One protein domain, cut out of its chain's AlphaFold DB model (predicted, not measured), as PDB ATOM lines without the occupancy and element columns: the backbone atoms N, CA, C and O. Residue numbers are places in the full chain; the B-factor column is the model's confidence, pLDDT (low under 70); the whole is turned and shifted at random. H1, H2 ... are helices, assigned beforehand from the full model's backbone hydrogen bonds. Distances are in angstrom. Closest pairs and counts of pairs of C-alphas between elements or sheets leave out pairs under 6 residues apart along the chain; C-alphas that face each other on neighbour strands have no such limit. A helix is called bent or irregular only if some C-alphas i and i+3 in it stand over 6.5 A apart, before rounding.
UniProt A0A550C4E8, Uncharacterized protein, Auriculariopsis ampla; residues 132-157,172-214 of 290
ATOM      1  N   GLU A 132     127.645 165.521 134.711       55.09
ATOM      2  CA  GLU A 132     126.794 164.906 133.688       55.09
ATOM      3  C   GLU A 132     127.538 163.831 132.885       55.09
ATOM      4  O   GLU A 132     126.988 162.755 132.638       55.09
ATOM      5  N   SER A 133     128.817 164.050 132.566       58.81
ATOM      6  CA  SER A 133     129.650 163.062 131.862       58.81
ATOM      7  C   SER A 133     129.872 161.773 132.672       58.81
ATOM      8  O   SER A 133     129.794 160.676 132.113       58.81
ATOM      9  N   SER A 134     130.031 161.864 133.998       61.81
ATOM     10  CA  SER A 134     130.153 160.685 134.876       61.81
ATOM     11  C   SER A 134     128.849 159.879 134.980       61.81
ATOM     12  O   SER A 134     128.863 158.642 135.022       61.81
ATOM     13  N   ILE A 135     127.696 160.558 134.991       66.94
ATOM     14  CA  ILE A 135     126.376 159.910 135.041       66.94
ATOM     15  C   ILE A 135     126.056 159.227 133.704       66.94
ATOM     16  O   ILE A 135     125.547 158.102 133.686       66.94
ATOM     17  N   VAL A 136     126.394 159.867 132.579       71.88
ATOM     18  CA  VAL A 136     126.222 159.294 131.234       71.88
ATOM     19  C   VAL A 136     127.099 158.051 131.046       71.88
ATOM     20  O   VAL A 136     126.603 157.035 130.555       71.88
ATOM     21  N   SER A 137     128.348 158.076 131.524       79.44
ATOM     22  CA  SER A 137     129.255 156.917 131.486       79.44
ATOM     23  C   SER A 137     128.703 155.719 132.277       79.44
ATOM     24  O   SER A 137     128.636 154.594 131.775       79.44
ATOM     25  N   SER A 138     128.166 155.973 133.475       75.06
ATOM     26  CA  SER A 138     127.552 154.934 134.318       75.06
ATOM     27  C   SER A 138     126.302 154.312 133.675       75.06
ATOM     28  O   SER A 138     126.081 153.102 133.762       75.06
ATOM     29  N   ARG A 139     125.484 155.118 132.981       77.06
ATOM     30  CA  ARG A 139     124.312 154.631 132.233       77.06
ATOM     31  C   ARG A 139     124.718 153.763 131.040       77.06
ATOM     32  O   ARG A 139     124.108 152.719 130.827       77.06
ATOM     33  N   GLN A 140     125.756 154.148 130.298       82.06
ATOM     34  CA  GLN A 140     126.263 153.355 129.172       82.06
ATOM     35  C   GLN A 140     126.844 152.005 129.620       82.06
ATOM     36  O   GLN A 140     126.590 150.992 128.967       82.06
ATOM     37  N   ALA A 141     127.554 151.963 130.752       79.75
ATOM     38  CA  ALA A 141     128.073 150.718 131.324       79.75
ATOM     39  C   ALA A 141     126.949 149.732 131.694       79.75
ATOM     40  O   ALA A 141     127.022 148.551 131.354       79.75
ATOM     41  N   LEU A 142     125.865 150.220 132.308       84.75
ATOM     42  CA  LEU A 142     124.701 149.394 132.655       84.75
ATOM     43  C   LEU A 142     123.945 148.877 131.422       84.75
ATOM     44  O   LEU A 142     123.465 147.742 131.428       84.75
ATOM     45  N   THR A 143     123.852 149.674 130.355       83.94
ATOM     46  CA  THR A 143     123.244 149.235 129.089       83.94
ATOM     47  C   THR A 143     124.077 148.141 128.422       83.94
ATOM     48  O   THR A 143     123.518 147.132 127.996       83.94
ATOM     49  N   ARG A 144     125.410 148.283 128.395       81.88
ATOM     50  CA  ARG A 144     126.316 147.257 127.851       81.88
ATOM     51  C   ARG A 144     126.264 145.958 128.652       81.88
ATOM     52  O   ARG A 144     126.169 144.892 128.056       81.88
ATOM     53  N   ALA A 145     126.246 146.038 129.982       80.62
ATOM     54  CA  ALA A 145     126.085 144.862 130.836       80.62
ATOM     55  C   ALA A 145     124.751 144.137 130.576       80.62
ATOM     56  O   ALA A 145     124.721 142.911 130.534       80.62
ATOM     57  N   SER A 146     123.660 144.878 130.339       83.75
ATOM     58  CA  SER A 146     122.364 144.286 129.969       83.75
ATOM     59  C   SER A 146     122.429 143.558 128.630       83.75
ATOM     60  O   SER A 146     121.976 142.427 128.547       83.75
ATOM     61  N   MET A 147     123.027 144.174 127.605       84.62
ATOM     62  CA  MET A 147     123.164 143.556 126.280       84.62
ATOM     63  C   MET A 147     124.009 142.283 126.320       84.62
ATOM     64  O   MET A 147     123.682 141.315 125.643       84.62
ATOM     65  N   ILE A 148     125.069 142.262 127.135       84.81
ATOM     66  CA  ILE A 148     125.864 141.051 127.357       84.81
ATOM     67  C   ILE A 148     124.987 139.982 128.012       84.81
ATOM     68  O   ILE A 148     124.912 138.877 127.501       84.81
ATOM     69  N   LEU A 149     124.252 140.299 129.079       80.88
ATOM     70  CA  LEU A 149     123.365 139.321 129.721       80.88
ATOM     71  C   LEU A 149     122.269 138.789 128.778       80.88
ATOM     72  O   LEU A 149     121.940 137.607 128.846       80.88
ATOM     73  N   ASP A 150     121.744 139.628 127.882       76.81
ATOM     74  CA  ASP A 150     120.754 139.228 126.878       76.81
ATOM     75  C   ASP A 150     121.375 138.362 125.763       76.81
ATOM     76  O   ASP A 150     120.751 137.406 125.315       76.81
ATOM     77  N   ALA A 151     122.626 138.611 125.358       74.50
ATOM     78  CA  ALA A 151     123.337 137.778 124.381       74.50
ATOM     79  C   ALA A 151     123.632 136.358 124.907       74.50
ATOM     80  O   ALA A 151     123.651 135.398 124.140       74.50
ATOM     81  N   TRP A 152     123.799 136.201 126.223       77.19
ATOM     82  CA  TRP A 152     123.972 134.892 126.866       77.19
ATOM     83  C   TRP A 152     122.659 134.093 126.984       77.19
ATOM     84  O   TRP A 152     122.682 132.932 127.387       77.19
ATOM     85  N   ARG A 153     121.514 134.687 126.618       64.75
ATOM     86  CA  ARG A 153     120.189 134.048 126.635       64.75
ATOM     87  C   ARG A 153     119.940 133.130 125.431       64.75
ATOM     88  O   ARG A 153     119.329 132.078 125.589       64.75
ATOM     89  N   GLU A 154     120.417 133.518 124.250       58.06
ATOM     90  CA  GLU A 154     120.181 132.828 122.967       58.06
ATOM     91  C   GLU A 154     120.668 131.357 122.901       58.06
ATOM     92  O   GLU A 154     119.950 130.528 122.333       58.06
ATOM     93  N   PRO A 155     121.810 130.952 123.498       56.78
ATOM     94  CA  PRO A 155     122.247 129.556 123.409       56.78
ATOM     95  C   PRO A 155     121.459 128.585 124.308       56.78
ATOM     96  O   PRO A 155     121.498 127.381 124.076       56.78
ATOM     97  N   VAL A 156     120.719 129.068 125.318       54.59
ATOM     98  CA  VAL A 156     120.065 128.188 126.310       54.59
ATOM     99  C   VAL A 156     118.672 127.731 125.859       54.59
ATOM    100  O   VAL A 156     118.284 126.592 126.107       54.59
ATOM    101  N   GLU A 157     117.916 128.575 125.150       52.09
ATOM    102  CA  GLU A 157     116.569 128.213 124.671       52.09
ATOM    103  C   GLU A 157     116.603 127.321 123.412       52.09
ATOM    104  O   GLU A 157     115.655 126.578 123.155       52.09
ATOM    105  N   ASP A 172     124.324 114.855 136.955       69.81
ATOM    106  CA  ASP A 172     125.143 115.955 137.473       69.81
ATOM    107  C   ASP A 172     125.110 117.208 136.581       69.81
ATOM    108  O   ASP A 172     125.114 118.337 137.089       69.81
ATOM    109  N   GLU A 173     124.970 117.052 135.260       69.56
ATOM    110  CA  GLU A 173     124.847 118.201 134.352       69.56
ATOM    111  C   GLU A 173     123.504 118.924 134.507       69.56
ATOM    112  O   GLU A 173     123.451 120.160 134.508       69.56
ATOM    113  N   ILE A 174     122.416 118.180 134.736       78.00
ATOM    114  CA  ILE A 174     121.080 118.751 134.955       78.00
ATOM    115  C   ILE A 174     121.071 119.616 136.228       78.00
ATOM    116  O   ILE A 174     120.546 120.737 136.218       78.00
ATOM    117  N   CYS A 175     121.725 119.158 137.299       78.00
ATOM    118  CA  CYS A 175     121.879 119.924 138.537       78.00
ATOM    119  C   CYS A 175     122.653 121.235 138.317       78.00
ATOM    120  O   CYS A 175     122.243 122.295 138.805       78.00
ATOM    121  N   LEU A 176     123.746 121.204 137.547       79.50
ATOM    122  CA  LEU A 176     124.551 122.395 137.260       79.50
ATOM    123  C   LEU A 176     123.796 123.430 136.416       79.50
ATOM    124  O   LEU A 176     123.877 124.630 136.704       79.50
ATOM    125  N   VAL A 177     123.024 122.992 135.417       86.31
ATOM    126  CA  VAL A 177     122.176 123.883 134.606       86.31
ATOM    127  C   VAL A 177     121.102 124.543 135.474       86.31
ATOM    128  O   VAL A 177     120.894 125.757 135.388       86.31
ATOM    129  N   GLN A 178     120.481 123.790 136.384       86.25
ATOM    130  CA  GLN A 178     119.447 124.315 137.276       86.25
ATOM    131  C   GLN A 178     120.002 125.332 138.288       86.25
ATOM    132  O   GLN A 178     119.405 126.396 138.487       86.25
ATOM    133  N   ILE A 179     121.179 125.075 138.867       88.12
ATOM    134  CA  ILE A 179     121.856 126.014 139.779       88.12
ATOM    135  C   ILE A 179     122.264 127.300 139.040       88.12
ATOM    136  O   ILE A 179     122.088 128.406 139.568       88.12
ATOM    137  N   ARG A 180     122.767 127.191 137.801       88.94
ATOM    138  CA  ARG A 180     123.090 128.357 136.958       88.94
ATOM    139  C   ARG A 180     121.840 129.176 136.632       88.94
ATOM    140  O   ARG A 180     121.873 130.400 136.767       88.94
ATOM    141  N   GLY A 181     120.728 128.519 136.299       93.38
ATOM    142  CA  GLY A 181     119.441 129.173 136.054       93.38
ATOM    143  C   GLY A 181     118.931 129.954 137.269       93.38
ATOM    144  O   GLY A 181     118.569 131.126 137.152       93.38
ATOM    145  N   GLN A 182     118.981 129.356 138.462       91.19
ATOM    146  CA  GLN A 182     118.559 130.024 139.700       91.19
ATOM    147  C   GLN A 182     119.432 131.240 140.043       91.19
ATOM    148  O   GLN A 182     118.908 132.295 140.409       91.19
ATOM    149  N   ARG A 183     120.757 131.139 139.865       90.38
ATOM    150  CA  ARG A 183     121.679 132.268 140.075       90.38
ATOM    151  C   ARG A 183     121.427 133.413 139.093       90.38
ATOM    152  O   ARG A 183     121.407 134.571 139.509       90.38
ATOM    153  N   MET A 184     121.166 133.106 137.823       91.62
ATOM    154  CA  MET A 184     120.820 134.115 136.814       91.62
ATOM    155  C   MET A 184     119.490 134.811 137.128       91.62
ATOM    156  O   MET A 184     119.392 136.035 137.016       91.62
ATOM    157  N   HIS A 185     118.487 134.070 137.605       90.81
ATOM    158  CA  HIS A 185     117.226 134.659 138.063       90.81
ATOM    159  C   HIS A 185     117.407 135.582 139.276       90.81
ATOM    160  O   HIS A 185     116.830 136.673 139.301       90.81
ATOM    161  N   ALA A 186     118.237 135.198 140.249       90.94
ATOM    162  CA  ALA A 186     118.542 136.035 141.409       90.94
ATOM    163  C   ALA A 186     119.277 137.330 141.015       90.94
ATOM    164  O   ALA A 186     118.913 138.416 141.474       90.94
ATOM    165  N   LEU A 187     120.260 137.241 140.111       93.25
ATOM    166  CA  LEU A 187     120.964 138.408 139.569       93.25
ATOM    167  C   LEU A 187     120.016 139.352 138.821       93.25
ATOM    168  O   LEU A 187     120.080 140.568 139.007       93.25
ATOM    169  N   ARG A 188     119.083 138.808 138.031       91.81
ATOM    170  CA  ARG A 188     118.069 139.602 137.330       91.81
ATOM    171  C   ARG A 188     117.159 140.353 138.299       91.81
ATOM    172  O   ARG A 188     116.987 141.560 138.152       91.81
ATOM    173  N   ALA A 189     116.647 139.672 139.324       92.12
ATOM    174  CA  ALA A 189     115.827 140.304 140.356       92.12
ATOM    175  C   ALA A 189     116.584 141.437 141.076       92.12
ATOM    176  O   ALA A 189     116.016 142.494 141.359       92.12
ATOM    177  N   HIS A 190     117.885 141.250 141.319       95.12
ATOM    178  CA  HIS A 190     118.732 142.278 141.915       95.12
ATOM    179  C   HIS A 190     118.908 143.501 140.997       95.12
ATOM    180  O   HIS A 190     118.715 144.639 141.437       95.12
ATOM    181  N   LEU A 191     119.210 143.285 139.711       94.69
ATOM    182  CA  LEU A 191     119.365 144.355 138.717       94.69
ATOM    183  C   LEU A 191     118.062 145.131 138.486       94.69
ATOM    184  O   LEU A 191     118.086 146.361 138.399       94.69
ATOM    185  N   ASP A 192     116.921 144.445 138.451       93.19
ATOM    186  CA  ASP A 192     115.610 145.090 138.349       93.19
ATOM    187  C   ASP A 192     115.299 145.927 139.600       93.19
ATOM    188  O   ASP A 192     114.791 147.049 139.490       93.19
ATOM    189  N   GLY A 193     115.711 145.462 140.782       96.56
ATOM    190  CA  GLY A 193     115.665 146.246 142.017       96.56
ATOM    191  C   GLY A 193     116.498 147.531 141.939       96.56
ATOM    192  O   GLY A 193     116.025 148.601 142.337       96.56
ATOM    193  N   ILE A 194     117.712 147.467 141.384       94.69
ATOM    194  CA  ILE A 194     118.564 148.649 141.168       94.69
ATOM    195  C   ILE A 194     117.902 149.616 140.178       94.69
ATOM    196  O   ILE A 194     117.791 150.808 140.478       94.69
ATOM    197  N   ARG A 195     117.384 149.115 139.046       91.50
ATOM    198  CA  ARG A 195     116.653 149.916 138.045       91.50
ATOM    199  C   ARG A 195     115.422 150.604 138.633       91.50
ATOM    200  O   ARG A 195     115.114 151.744 138.291       91.50
ATOM    201  N   GLN A 196     114.701 149.938 139.529       91.69
ATOM    202  CA  GLN A 196     113.532 150.532 140.169       91.69
ATOM    203  C   GLN A 196     113.928 151.643 141.152       91.69
ATOM    204  O   GLN A 196     113.259 152.676 141.213       91.69
ATOM    205  N   ARG A 197     115.033 151.473 141.891       94.12
ATOM    206  CA  ARG A 197     115.568 152.516 142.782       94.12
ATOM    207  C   ARG A 197     116.058 153.735 142.003       94.12
ATOM    208  O   ARG A 197     115.776 154.852 142.429       94.12
ATOM    209  N   THR A 198     116.740 153.546 140.871       92.06
ATOM    210  CA  THR A 198     117.171 154.667 140.021       92.06
ATOM    211  C   THR A 198     115.979 155.404 139.422       92.06
ATOM    212  O   THR A 198     115.911 156.618 139.562       92.06
ATOM    213  N   ARG A 199     114.961 154.697 138.906       91.31
ATOM    214  CA  ARG A 199     113.711 155.332 138.437       91.31
ATOM    215  C   ARG A 199     113.001 156.136 139.527       91.31
ATOM    216  O   ARG A 199     112.487 157.213 139.249       91.31
ATOM    217  N   ARG A 200     112.974 155.640 140.771       90.94
ATOM    218  CA  ARG A 200     112.403 156.388 141.907       90.94
ATOM    219  C   ARG A 200     113.198 157.654 142.214       90.94
ATOM    220  O   ARG A 200     112.588 158.690 142.451       90.94
ATOM    221  N   ARG A 201     114.533 157.590 142.193       91.75
ATOM    222  CA  ARG A 201     115.386 158.775 142.373       91.75
ATOM    223  C   ARG A 201     115.169 159.793 141.258       91.75
ATOM    224  O   ARG A 201     114.941 160.955 141.562       91.75
ATOM    225  N   ASP A 202     115.146 159.348 140.005       89.88
ATOM    226  CA  ASP A 202     114.912 160.218 138.850       89.88
ATOM    227  C   ASP A 202     113.528 160.888 138.928       89.88
ATOM    228  O   ASP A 202     113.408 162.081 138.666       89.88
ATOM    229  N   ALA A 203     112.495 160.165 139.377       88.44
ATOM    230  CA  ALA A 203     111.162 160.729 139.593       88.44
ATOM    231  C   ALA A 203     111.130 161.785 140.715       88.44
ATOM    232  O   ALA A 203     110.464 162.809 140.570       88.44
ATOM    233  N   VAL A 204     111.863 161.572 141.814       91.69
ATOM    234  CA  VAL A 204     111.992 162.564 142.901       91.69
ATOM    235  C   VAL A 204     112.733 163.808 142.412       91.69
ATOM    236  O   VAL A 204     112.279 164.923 142.654       91.69
ATOM    237  N   MET A 205     113.833 163.632 141.677       85.25
ATOM    238  CA  MET A 205     114.598 164.749 141.117       85.25
ATOM    239  C   MET A 205     113.781 165.539 140.090       85.25
ATOM    240  O   MET A 205     113.807 166.766 140.106       85.25
ATOM    241  N   ALA A 206     113.000 164.860 139.246       86.38
ATOM    242  CA  ALA A 206     112.090 165.508 138.306       86.38
ATOM    243  C   ALA A 206     110.974 166.291 139.022       86.38
ATOM    244  O   ALA A 206     110.641 167.399 138.604       86.38
ATOM    245  N   GLY A 207     110.434 165.753 140.122       87.44
ATOM    246  CA  GLY A 207     109.463 166.454 140.966       87.44
ATOM    247  C   GLY A 207     110.042 167.719 141.604       87.44
ATOM    248  O   GLY A 207     109.432 168.782 141.527       87.44
ATOM    249  N   ASN A 208     111.256 167.635 142.152       80.12
ATOM    250  CA  ASN A 208     111.939 168.783 142.753       80.12
ATOM    251  C   ASN A 208     112.287 169.857 141.708       80.12
ATOM    252  O   ASN A 208     112.055 171.039 141.946       80.12
ATOM    253  N   ALA A 209     112.749 169.453 140.519       75.06
ATOM    254  CA  ALA A 209     113.024 170.376 139.417       75.06
ATOM    255  C   ALA A 209     111.752 171.083 138.909       75.06
ATOM    256  O   ALA A 209     111.805 172.239 138.483       75.06
ATOM    257  N   PHE A 210     110.595 170.411 138.962       73.69
ATOM    258  CA  PHE A 210     109.311 171.033 138.644       73.69
ATOM    259  C   PHE A 210     108.912 172.079 139.696       73.69
ATOM    260  O   PHE A 210     108.472 173.169 139.325       73.69
ATOM    261  N   CYS A 211     109.125 171.794 140.987       68.56
ATOM    262  CA  CYS A 211     108.891 172.749 142.076       68.56
ATOM    263  C   CYS A 211     109.817 173.972 142.012       68.56
ATOM    264  O   CYS A 211     109.366 175.074 142.294       68.56
ATOM    265  N   GLU A 212     111.078 173.818 141.598       68.75
ATOM    266  CA  GLU A 212     111.990 174.961 141.429       68.75
ATOM    267  C   GLU A 212     111.645 175.828 140.209       68.75
ATOM    268  O   GLU A 212     111.792 177.048 140.255       68.75
ATOM    269  N   ARG A 213     111.151 175.234 139.113       70.06
ATOM    270  CA  ARG A 213     110.731 175.999 137.921       70.06
ATOM    271  C   ARG A 213     109.391 176.701 138.095       70.06
ATOM    272  O   ARG A 213     109.156 177.738 137.475       70.06
ATOM    273  N   SER A 214     108.509 176.156 138.927       72.44
ATOM    274  CA  SER A 214     107.283 176.840 139.322       72.44
ATOM    275  C   SER A 214     107.621 177.825 140.438       72.44
ATOM    276  O   SER A 214     107.499 177.515 141.614       72.44
TER     277      SER A 214
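What this domain is: This is residues 132 to 157 and 172 to 214 of the 290 residues of an uncharacterized protein of Auriculariopsis ampla (UniProt A0A550C4E8). One long helix, H3, makes the whole length of a rod, and a second helix, H1, about half as long, runs beside part of it in the other direction across a gap, with no close packing between them. A very short helix, H2, follows at the last end of H1. The printed part has 69 residues with three named helices, in the order H1, H2, H3, and no named strand; its class is all helix. It is extended, with a radius of gyration of the C-alphas of 17.7 A and spans of 63 by 20 by 18 A.

Where its parts are: H3, residues 172 to 213, is 61.8 A long, from C-alpha 172 at (125.143, 115.955, 137.473) to C-alpha 213 at (110.731, 175.999, 137.921). H1, residues 132 to 151, is 28.9 A long and begins with C-alpha 132 at (126.794, 164.906, 133.688). H2, residues 154 to 157, measures 6.1 A between its first and last C-alphas; it is neither bent nor irregular, but only just.

How they stand to each other: H3 touches no helix. H1 and H3 are near each other, with 6 pairs of C-alphas within 10 A and no pair within 8 A. Residues 132 to 141 of H1 stand free, and so do residues 196 to 214, of which 196 to 213 belong to H3. H1 and H2 meet only through their tight link of 2 residues. H2 and H3 are apart. In H1 and H3 every O i to N i+4 pair is within hydrogen-bond range; H2 is too short for such a pair.

The domain as a whole: The C-alphas of Asp 172 and Ser 214, the two farthest apart, are 63.5 A apart. Residues 158 to 171 are not printed, and C-alphas 157 and 172 across the cut are 19.7 A apart. The mean pLDDT of the printed part is 81.1; it is under 70 at residues 132 to 135, 153 to 157, 172 to 173 and 211 to 212.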